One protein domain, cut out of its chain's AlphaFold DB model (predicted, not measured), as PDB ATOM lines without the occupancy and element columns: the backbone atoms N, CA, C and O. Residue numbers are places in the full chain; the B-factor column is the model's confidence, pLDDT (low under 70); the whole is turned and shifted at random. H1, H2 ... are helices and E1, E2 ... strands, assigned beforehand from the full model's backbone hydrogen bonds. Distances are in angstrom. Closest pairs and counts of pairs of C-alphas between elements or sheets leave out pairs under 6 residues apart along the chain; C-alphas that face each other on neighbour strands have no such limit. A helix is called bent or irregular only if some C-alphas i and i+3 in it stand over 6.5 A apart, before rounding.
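Overview. This is residues 2 to 65 of the 87 residues of an uncharacterized protein of Ruegeria intermedia (UniProt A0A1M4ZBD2). A long two-stranded hairpin, E1 and E2, bends sharply along its length, and a small group of three short helices sits at the end where E1 begins and E2 ends. H2 and H3 lie side by side there, H1 packs crosswise on H2, and a thin tail of residues 2 to 7 sticks out free. The printed part has 64 residues, with three named helices and two named strands in the order H1, H2, E1, E2, H3; the sheet, E1 - E2, is antiparallel and the class is mixed, helices and strands. The whole is loose, with a radius of gyration of the C-alphas of 14.2 A, and its flat outline spans 44 by 37 by 19 A.

Along the chain. E1, residues 35 to 45, is the longest strand and measures 23.5 A from first to last C-alpha, beginning at C-alpha 35 at (284.091, 321.120, 253.455). E2, residues 48 to 56, measures 19.3 A. H2, residues 22 to 30, measures 12.4 A. H1, residues 11 to 18, measures 10.5 A and begins at C-alpha 11 at (292.954, 326.671, 256.209). H3, residues 58 to 65, measures 10.1 A and ends at C-alpha 65 at (296.254, 321.293, 265.159); it is irregular, with C-alphas 60 and 63 at 7.4 A from each other.

Arrangement. E1 and E2 form a hairpin of antiparallel neighbour strands, with 164 degrees between their directions. N 40 and O 52 are within hydrogen-bond range at 2.8 A, and so are N 45 and O 48 at 2.8 A. E1 bends by 85 degrees at residue 42, and E2 bends by 85 degrees at residue 52. The closest C-alphas of H2 and E1 are those of Ala 29 and Arg 35, 5.7 A apart. H2 and H3 touch, with the C-alphas of Ala 26 and Pro 58 closest at 5.1 A; they run opposite ways at a shallow tilt of 4 degrees. H1 and H2 touch, with the C-alphas of Ser 15 and Ile 22 closest at 5.8 A; their lines are about perpendicular at 81 degrees. H1 and H3 are apart, and H1 and E1 are only just apart, their closest C-alphas 8.2 A from each other. In H1 and H2 every O i to N i+4 pair is within hydrogen-bond range; in H3 it is 1 of 4, beside 4 of 5 O i to N i+3 pairs.

Size, cuts and confidence. The C-alphas of Ala 2 and Gly 46 are the two farthest apart, at 44.8 A. The printed part has no cut, and the four links between its named elements are tight. The mean pLDDT of the printed part is 85.4, and residues 64 to 65 are under 70.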
ATOM      1  N   ALA A   2     289.551 342.013 235.031       79.00
ATOM      2  CA  ALA A   2     289.599 341.485 236.399       79.00
ATOM      3  C   ALA A   2     289.477 339.955 236.364       79.00
ATOM      4  O   ALA A   2     288.654 339.421 235.621       79.00
ATOM      5  N   LEU A   3     290.316 339.255 237.129       80.44
ATOM      6  CA  LEU A   3     290.221 337.803 237.270       80.44
ATOM      7  C   LEU A   3     288.977 337.433 238.098       80.44
ATOM      8  O   LEU A   3     288.592 338.202 238.984       80.44
ATOM      9  N   PRO A   4     288.361 336.262 237.853       83.38
ATOM     10  CA  PRO A   4     287.301 335.744 238.711       83.38
ATOM     11  C   PRO A   4     287.752 335.646 240.174       83.38
ATOM     12  O   PRO A   4     288.922 335.377 240.458       83.38
ATOM     13  N   ALA A   5     286.817 335.834 241.107       83.06
ATOM     14  CA  ALA A   5     287.104 335.729 242.532       83.06
ATOM     15  C   ALA A   5     287.624 334.328 242.894       83.06
ATOM     16  O   ALA A   5     287.123 333.308 242.415       83.06
ATOM     17  N   ARG A   6     288.634 334.276 243.767       82.44
ATOM     18  CA  ARG A   6     289.193 333.016 244.267       82.44
ATOM     19  C   ARG A   6     288.133 332.270 245.088       82.44
ATOM     20  O   ARG A   6     287.627 332.806 246.067       82.44
ATOM     21  N   VAL A   7     287.845 331.028 244.699       84.88
ATOM     22  CA  VAL A   7     286.778 330.189 245.289       84.88
ATOM     23  C   VAL A   7     287.244 329.243 246.400       84.88
ATOM     24  O   VAL A   7     286.416 328.714 247.135       84.88
ATOM     25  N   TYR A   8     288.553 329.020 246.522       83.94
ATOM     26  CA  TYR A   8     289.144 328.168 247.551       83.94
ATOM     27  C   TYR A   8     290.208 328.941 248.323       83.94
ATOM     28  O   TYR A   8     291.015 329.650 247.720       83.94
ATOM     29  N   LEU A   9     290.212 328.781 249.639       86.06
ATOM     30  CA  LEU A   9     291.194 329.383 250.538       86.06
ATOM     31  C   LEU A   9     291.896 328.284 251.309       86.06
ATOM     32  O   LEU A   9     291.277 327.263 251.603       86.06
ATOM     33  N   THR A  10     293.161 328.491 251.656       86.94
ATOM     34  CA  THR A  10     293.811 327.548 252.562       86.94
ATOM     35  C   THR A  10     293.206 327.634 253.969       86.94
ATOM     36  O   THR A  10     292.618 328.662 254.334       86.94
ATOM     37  N   LEU A  11     293.354 326.591 254.794       86.31
ATOM     38  CA  LEU A  11     292.954 326.671 256.209       86.31
ATOM     39  C   LEU A  11     293.675 327.813 256.936       86.31
ATOM     40  O   LEU A  11     293.033 328.578 257.654       86.31
ATOM     41  N   HIS A  12     294.972 328.000 256.675       86.06
ATOM     42  CA  HIS A  12     295.752 329.113 257.220       86.06
ATOM     43  C   HIS A  12     295.253 330.486 256.746       86.06
ATOM     44  O   HIS A  12     295.100 331.394 257.561       86.06
ATOM     45  N   GLU A  13     294.964 330.652 255.449       89.00
ATOM     46  CA  GLU A  13     294.413 331.905 254.914       89.00
ATOM     47  C   GLU A  13     293.056 332.229 255.543       89.00
ATOM     48  O   GLU A  13     292.778 333.382 255.871       89.00
ATOM     49  N   THR A  14     292.210 331.214 255.716       90.75
ATOM     50  CA  THR A  14     290.887 331.370 256.324       90.75
ATOM     51  C   THR A  14     291.008 331.738 257.802       90.75
ATOM     52  O   THR A  14     290.401 332.716 258.236       90.75
ATOM     53  N   SER A  15     291.843 331.015 258.552       89.62
ATOM     54  CA  SER A  15     292.140 331.286 259.963       89.62
ATOM     55  C   SER A  15     292.622 332.725 260.162       89.62
ATOM     56  O   SER A  15     292.062 333.446 260.988       89.62
ATOM     57  N   ALA A  16     293.564 333.191 259.336       90.94
ATOM     58  CA  ALA A  16     294.070 334.560 259.393       90.94
ATOM     59  C   ALA A  16     292.998 335.614 259.058       90.94
ATOM     60  O   ALA A  16     292.940 336.659 259.704       90.94
ATOM     61  N   ARG A  17     292.132 335.354 258.067       91.12
ATOM     62  CA  ARG A  17     291.052 336.278 257.672       91.12
ATOM     63  C   ARG A  17     289.936 336.376 258.706       91.12
ATOM     64  O   ARG A  17     289.334 337.436 258.835       91.12
ATOM     65  N   TRP A  18     289.624 335.274 259.381       91.88
ATOM     66  CA  TRP A  18     288.532 335.201 260.356       91.88
ATOM     67  C   TRP A  18     288.995 335.413 261.800       91.88
ATOM     68  O   TRP A  18     288.154 335.566 262.679       91.88
ATOM     69  N   GLY A  19     290.306 335.430 262.057       91.81
ATOM     70  CA  GLY A  19     290.854 335.594 263.404       91.81
ATOM     71  C   GLY A  19     290.535 334.422 264.337       91.81
ATOM     72  O   GLY A  19     290.375 334.628 265.534       91.81
ATOM     73  N   CYS A  20     290.416 333.207 263.795       89.00
ATOM     74  CA  CYS A  20     290.099 331.987 264.550       89.00
ATOM     75  C   CYS A  20     291.219 330.948 264.434       89.00
ATOM     76  O   CYS A  20     292.077 331.049 263.553       89.00
ATOM     77  N   ASN A  21     291.222 329.942 265.308       87.88
ATOM     78  CA  ASN A  21     292.155 328.825 265.204       87.88
ATOM     79  C   ASN A  21     291.693 327.859 264.096       87.88
ATOM     80  O   ASN A  21     290.500 327.691 263.850       87.88
ATOM     81  N   ILE A  22     292.629 327.170 263.442       86.31
ATOM     82  CA  ILE A  22     292.327 326.104 262.476       86.31
ATOM     83  C   ILE A  22     291.471 325.004 263.128       86.31
ATOM     84  O   ILE A  22     290.590 324.451 262.472       86.31
ATOM     85  N   ALA A  23     291.661 324.742 264.427       86.56
ATOM     86  CA  ALA A  23     290.821 323.816 265.187       86.56
ATOM     87  C   ALA A  23     289.333 324.231 265.210       86.56
ATOM     88  O   ALA A  23     288.460 323.369 265.133       86.56
ATOM     89  N   ASP A  24     289.035 325.535 265.247       89.12
ATOM     90  CA  ASP A  24     287.655 326.034 265.192       89.12
ATOM     91  C   ASP A  24     287.044 325.765 263.810       89.12
ATOM     92  O   ASP A  24     285.928 325.256 263.699       89.12
ATOM     93  N   ILE A  25     287.813 326.022 262.744       89.38
ATOM     94  CA  ILE A  25     287.408 325.747 261.357       89.38
ATOM     95  C   ILE A  25     287.136 324.253 261.158       89.38
ATOM     96  O   ILE A  25     286.141 323.882 260.531       89.38
ATOM     97  N   ALA A  26     287.994 323.397 261.711       87.56
ATOM     98  CA  ALA A  26     287.826 321.952 261.683       87.56
ATOM     99  C   ALA A  26     286.556 321.505 262.422       87.56
ATOM    100  O   ALA A  26     285.780 320.725 261.871       87.56
ATOM    101  N   GLY A  27     286.291 322.052 263.611       88.00
ATOM    102  CA  GLY A  27     285.056 321.785 264.351       88.00
ATOM    103  C   GLY A  27     283.801 322.223 263.589       88.00
ATOM    104  O   GLY A  27     282.797 321.514 263.566       88.00
ATOM    105  N   TRP A  28     283.848 323.361 262.892       91.00
ATOM    106  CA  TRP A  28     282.737 323.792 262.040       91.00
ATOM    107  C   TRP A  28     282.557 322.907 260.806       91.00
ATOM    108  O   TRP A  28     281.423 322.683 260.379       91.00
ATOM    109  N   ALA A  29     283.648 322.406 260.228       90.81
ATOM    110  CA  ALA A  29     283.588 321.443 259.135       90.81
ATOM    111  C   ALA A  29     282.975 320.106 259.587       90.81
ATOM    112  O   ALA A  29     282.159 319.550 258.853       90.81
ATOM    113  N   ASP A  30     283.283 319.643 260.802       88.56
ATOM    114  CA  ASP A  30     282.667 318.454 261.417       88.56
ATOM    115  C   ASP A  30     281.152 318.649 261.587       88.56
ATOM    116  O   ASP A  30     280.345 317.838 261.137       88.56
ATOM    117  N   ALA A  31     280.756 319.833 262.065       90.00
ATOM    118  CA  ALA A  31     279.359 320.256 262.157       90.00
ATOM    119  C   ALA A  31     278.681 320.530 260.792       90.00
ATOM    120  O   ALA A  31     277.567 321.061 260.748       90.00
ATOM    121  N   GLY A  32     279.342 320.225 259.669       88.19
ATOM    122  CA  GLY A  32     278.789 320.326 258.317       88.19
ATOM    123  C   GLY A  32     278.685 321.749 257.758       88.19
ATOM    124  O   GLY A  32     278.030 321.955 256.735       88.19
ATOM    125  N   ARG A  33     279.312 322.746 258.395       88.25
ATOM    126  CA  ARG A  33     279.280 324.147 257.927       88.25
ATOM    127  C   ARG A  33     280.142 324.366 256.691       88.25
ATOM    128  O   ARG A  33     279.809 325.195 255.850       88.25
ATOM    129  N   PHE A  34     281.232 323.612 256.573       86.88
ATOM    130  CA  PHE A  34     282.188 323.724 255.479       86.88
ATOM    131  C   PHE A  34     282.703 322.351 255.066       86.88
ATOM    132  O   PHE A  34     282.584 321.375 255.800       86.88
ATOM    133  N   ARG A  35     283.326 322.292 253.887       87.25
ATOM    134  CA  ARG A  35     284.091 321.120 253.455       87.25
ATOM    135  C   ARG A  35     285.558 321.484 253.341       87.25
ATOM    136  O   ARG A  35     285.892 322.466 252.673       87.25
ATOM    137  N   ILE A  36     286.399 320.660 253.955       88.94
ATOM    138  CA  ILE A  36     287.847 320.712 253.788       88.94
ATOM    139  C   ILE A  36     288.205 319.758 252.660       88.94
ATOM    140  O   ILE A  36     287.774 318.604 252.643       88.94
ATOM    141  N   LEU A  37     288.923 320.266 251.669       88.75
ATOM    142  CA  LEU A  37     289.236 319.547 250.447       88.75
ATOM    143  C   LEU A  37     290.747 319.484 250.279       88.75
ATOM    144  O   LEU A  37     291.452 320.447 250.570       88.75
ATOM    145  N   THR A  38     291.232 318.376 249.736       84.56
ATOM    146  CA  THR A  38     292.603 318.291 249.233       84.56
ATOM    147  C   THR A  38     292.619 317.693 247.837       84.56
ATOM    148  O   THR A  38     291.697 316.979 247.429       84.56
ATOM    149  N   GLY A  39     293.649 318.043 247.077       84.94
ATOM    150  CA  GLY A  39     293.956 317.386 245.817       84.94
ATOM    151  C   GLY A  39     294.882 316.210 246.080       84.94
ATOM    152  O   GLY A  39     295.952 316.394 246.656       84.94
ATOM    153  N   ILE A  40     294.498 315.024 245.625       83.69
ATOM    154  CA  ILE A  40     295.393 313.870 245.587       83.69
ATOM    155  C   ILE A  40     295.861 313.619 244.158       83.69
ATOM    156  O   ILE A  40     295.107 313.756 243.185       83.69
ATOM    157  N   THR A  41     297.127 313.233 244.038       82.00
ATOM    158  CA  THR A  41     297.641 312.614 242.817       82.00
ATOM    159  C   THR A  41     296.949 311.271 242.604       82.00
ATOM    160  O   THR A  41     296.360 310.721 243.530       82.00
ATOM    161  N   ALA A  42     297.004 310.733 241.387       85.00
ATOM    162  CA  ALA A  42     296.418 309.428 241.111       85.00
ATOM    163  C   ALA A  42     297.055 308.345 241.998       85.00
ATOM    164  O   ALA A  42     298.268 308.142 241.962       85.00
ATOM    165  N   VAL A  43     296.227 307.660 242.782       85.12
ATOM    166  CA  VAL A  43     296.598 306.522 243.625       85.12
ATOM    167  C   VAL A  43     295.792 305.316 243.167       85.12
ATOM    168  O   VAL A  43     294.584 305.414 242.954       85.12
ATOM    169  N   ARG A  44     296.450 304.166 243.004       88.00
ATOM    170  CA  ARG A  44     295.770 302.913 242.662       88.00
ATOM    171  C   ARG A  44     295.375 302.172 243.940       88.00
ATOM    172  O   ARG A  44     296.234 301.838 244.750       88.00
ATOM    173  N   CYS A  45     294.081 301.931 244.112       84.69
ATOM    174  CA  CYS A  45     293.492 301.168 245.204       84.69
ATOM    175  C   CYS A  45     292.918 299.865 244.631       84.69
ATOM    176  O   CYS A  45     291.814 299.834 244.090       84.69
ATOM    177  N   GLY A  46     293.709 298.791 244.672       88.88
ATOM    178  CA  GLY A  46     293.354 297.541 243.998       88.88
ATOM    179  C   GLY A  46     293.251 297.738 242.484       88.88
ATOM    180  O   GLY A  46     294.246 298.065 241.833       88.88
ATOM    181  N   ASP A  47     292.053 297.546 241.928       90.81
ATOM    182  CA  ASP A  47     291.801 297.772 240.499       90.81
ATOM    183  C   ASP A  47     291.366 299.213 240.165       90.81
ATOM    184  O   ASP A  47     291.385 299.631 239.004       90.81
ATOM    185  N   GLU A  48     291.053 300.014 241.183       86.88
ATOM    186  CA  GLU A  48     290.540 301.372 241.026       86.88
ATOM    187  C   GLU A  48     291.669 302.410 241.044       86.88
ATOM    188  O   GLU A  48     292.641 302.282 241.787       86.88
ATOM    189  N   VAL A  49     291.564 303.460 240.226       85.31
ATOM    190  CA  VAL A  49     292.468 304.620 240.284       85.31
ATOM    191  C   VAL A  49     291.691 305.813 240.812       85.31
ATOM    192  O   VAL A  49     290.771 306.296 240.156       85.31
ATOM    193  N   ILE A  50     292.093 306.310 241.978       84.44
ATOM    194  CA  ILE A  50     291.481 307.457 242.642       84.44
ATOM    195  C   ILE A  50     292.395 308.665 242.440       84.44
ATOM    196  O   ILE A  50     293.577 308.618 242.771       84.44
ATOM    197  N   ALA A  51     291.868 309.755 241.883       85.94
ATOM    198  CA  ALA A  51     292.616 310.986 241.639       85.94
ATOM    199  C   ALA A  51     291.717 312.219 241.799       85.94
ATOM    200  O   ALA A  51     290.500 312.143 241.628       85.94
ATOM    201  N   GLY A  52     292.325 313.380 242.051       86.56
ATOM    202  CA  GLY A  52     291.623 314.660 242.037       86.56
ATOM    203  C   GLY A  52     291.187 315.126 243.422       86.56
ATOM    204  O   GLY A  52     291.938 315.023 244.386       86.56
ATOM    205  N   LYS A  53     290.005 315.739 243.509       85.88
ATOM    206  CA  LYS A  53     289.554 316.433 244.720       85.88
ATOM    207  C   LYS A  53     288.856 315.475 245.675       85.88
ATOM    208  O   LYS A  53     287.781 314.973 245.354       85.88
ATOM    209  N   VAL A  54     289.409 315.321 246.869       85.88
ATOM    210  CA  VAL A  54     288.824 314.517 247.945       85.88
ATOM    211  C   VAL A  54     288.393 315.408 249.102       85.88
ATOM    212  O   VAL A  54     288.964 316.477 249.326       85.88
ATOM    213  N   THR A  55     287.347 314.986 249.808       87.75
ATOM    214  CA  THR A  55     286.911 315.645 251.045       87.75
ATOM    215  C   THR A  55     287.626 314.990 252.212       87.75
ATOM    216  O   THR A  55     287.621 313.766 252.312       87.75
ATOM    217  N   LEU A  56     288.240 315.801 253.065       85.88
ATOM    218  CA  LEU A  56     288.910 315.333 254.268       85.88
ATOM    219  C   LEU A  56     287.962 315.405 255.459       85.88
ATOM    220  O   LEU A  56     287.219 316.377 255.616       85.88
ATOM    221  N   SER A  57     288.025 314.379 256.306       84.88
ATOM    222  CA  SER A  57     287.440 314.447 257.638       84.88
ATOM    223  C   SER A  57     288.298 315.367 258.516       84.88
ATOM    224  O   SER A  57     289.526 315.267 258.469       84.88
ATOM    225  N   PRO A  58     287.698 316.234 259.348       82.56
ATOM    226  CA  PRO A  58     288.432 317.065 260.304       82.56
ATOM    227  C   PRO A  58     289.337 316.264 261.253       82.56
ATOM    228  O   PRO A  58     290.384 316.759 261.663       82.56
ATOM    229  N   MET A  59     288.967 315.017 261.558       79.25
ATOM    230  CA  MET A  59     289.759 314.100 262.390       79.25
ATOM    231  C   MET A  59     291.130 313.776 261.770       79.25
ATOM    232  O   MET A  59     292.113 313.640 262.493       79.25
ATOM    233  N   GLU A  60     291.231 313.743 260.439       79.56
ATOM    234  CA  GLU A  60     292.495 313.485 259.724       79.56
ATOM    235  C   GLU A  60     293.492 314.647 259.869       79.56
ATOM    236  O   GLU A  60     294.691 314.486 259.655       79.56
ATOM    237  N   LEU A  61     293.001 315.829 260.248       78.00
ATOM    238  CA  LEU A  61     293.788 317.055 260.382       78.00
ATOM    239  C   LEU A  61     294.245 317.299 261.825       78.00
ATOM    240  O   LEU A  61     294.987 318.245 262.082       78.00
ATOM    241  N   MET A  62     293.861 316.434 262.772       72.62
ATOM    242  CA  MET A  62     294.283 316.529 264.174       72.62
ATOM    243  C   MET A  62     295.797 316.687 264.378       72.62
ATOM    244  O   MET A  62     296.183 317.488 265.238       72.62
ATOM    245  N   PRO A  63     296.671 316.010 263.604       72.31
ATOM    246  CA  PRO A  63     298.112 316.226 263.704       72.31
ATOM    247  C   PRO A  63     298.534 317.670 263.400       72.31
ATOM    248  O   PRO A  63     299.486 318.154 264.003       72.31
ATOM    249  N   LEU A  64     297.810 318.375 262.525       67.75
ATOM    250  CA  LEU A  64     298.098 319.762 262.136       67.75
ATOM    251  C   LEU A  64     297.657 320.774 263.203       67.75
ATOM    252  O   LEU A  64     298.226 321.859 263.300       67.75
ATOM    253  N   PHE A  65     296.672 320.431 264.042       69.12
ATOM    254  CA  PHE A  65     296.254 321.293 265.159       69.12
ATOM    255  C   PHE A  65     297.296 321.324 266.281       69.12
ATOM    256  O   PHE A  65     297.335 322.264 267.083       69.12
TER     257      PHE A  65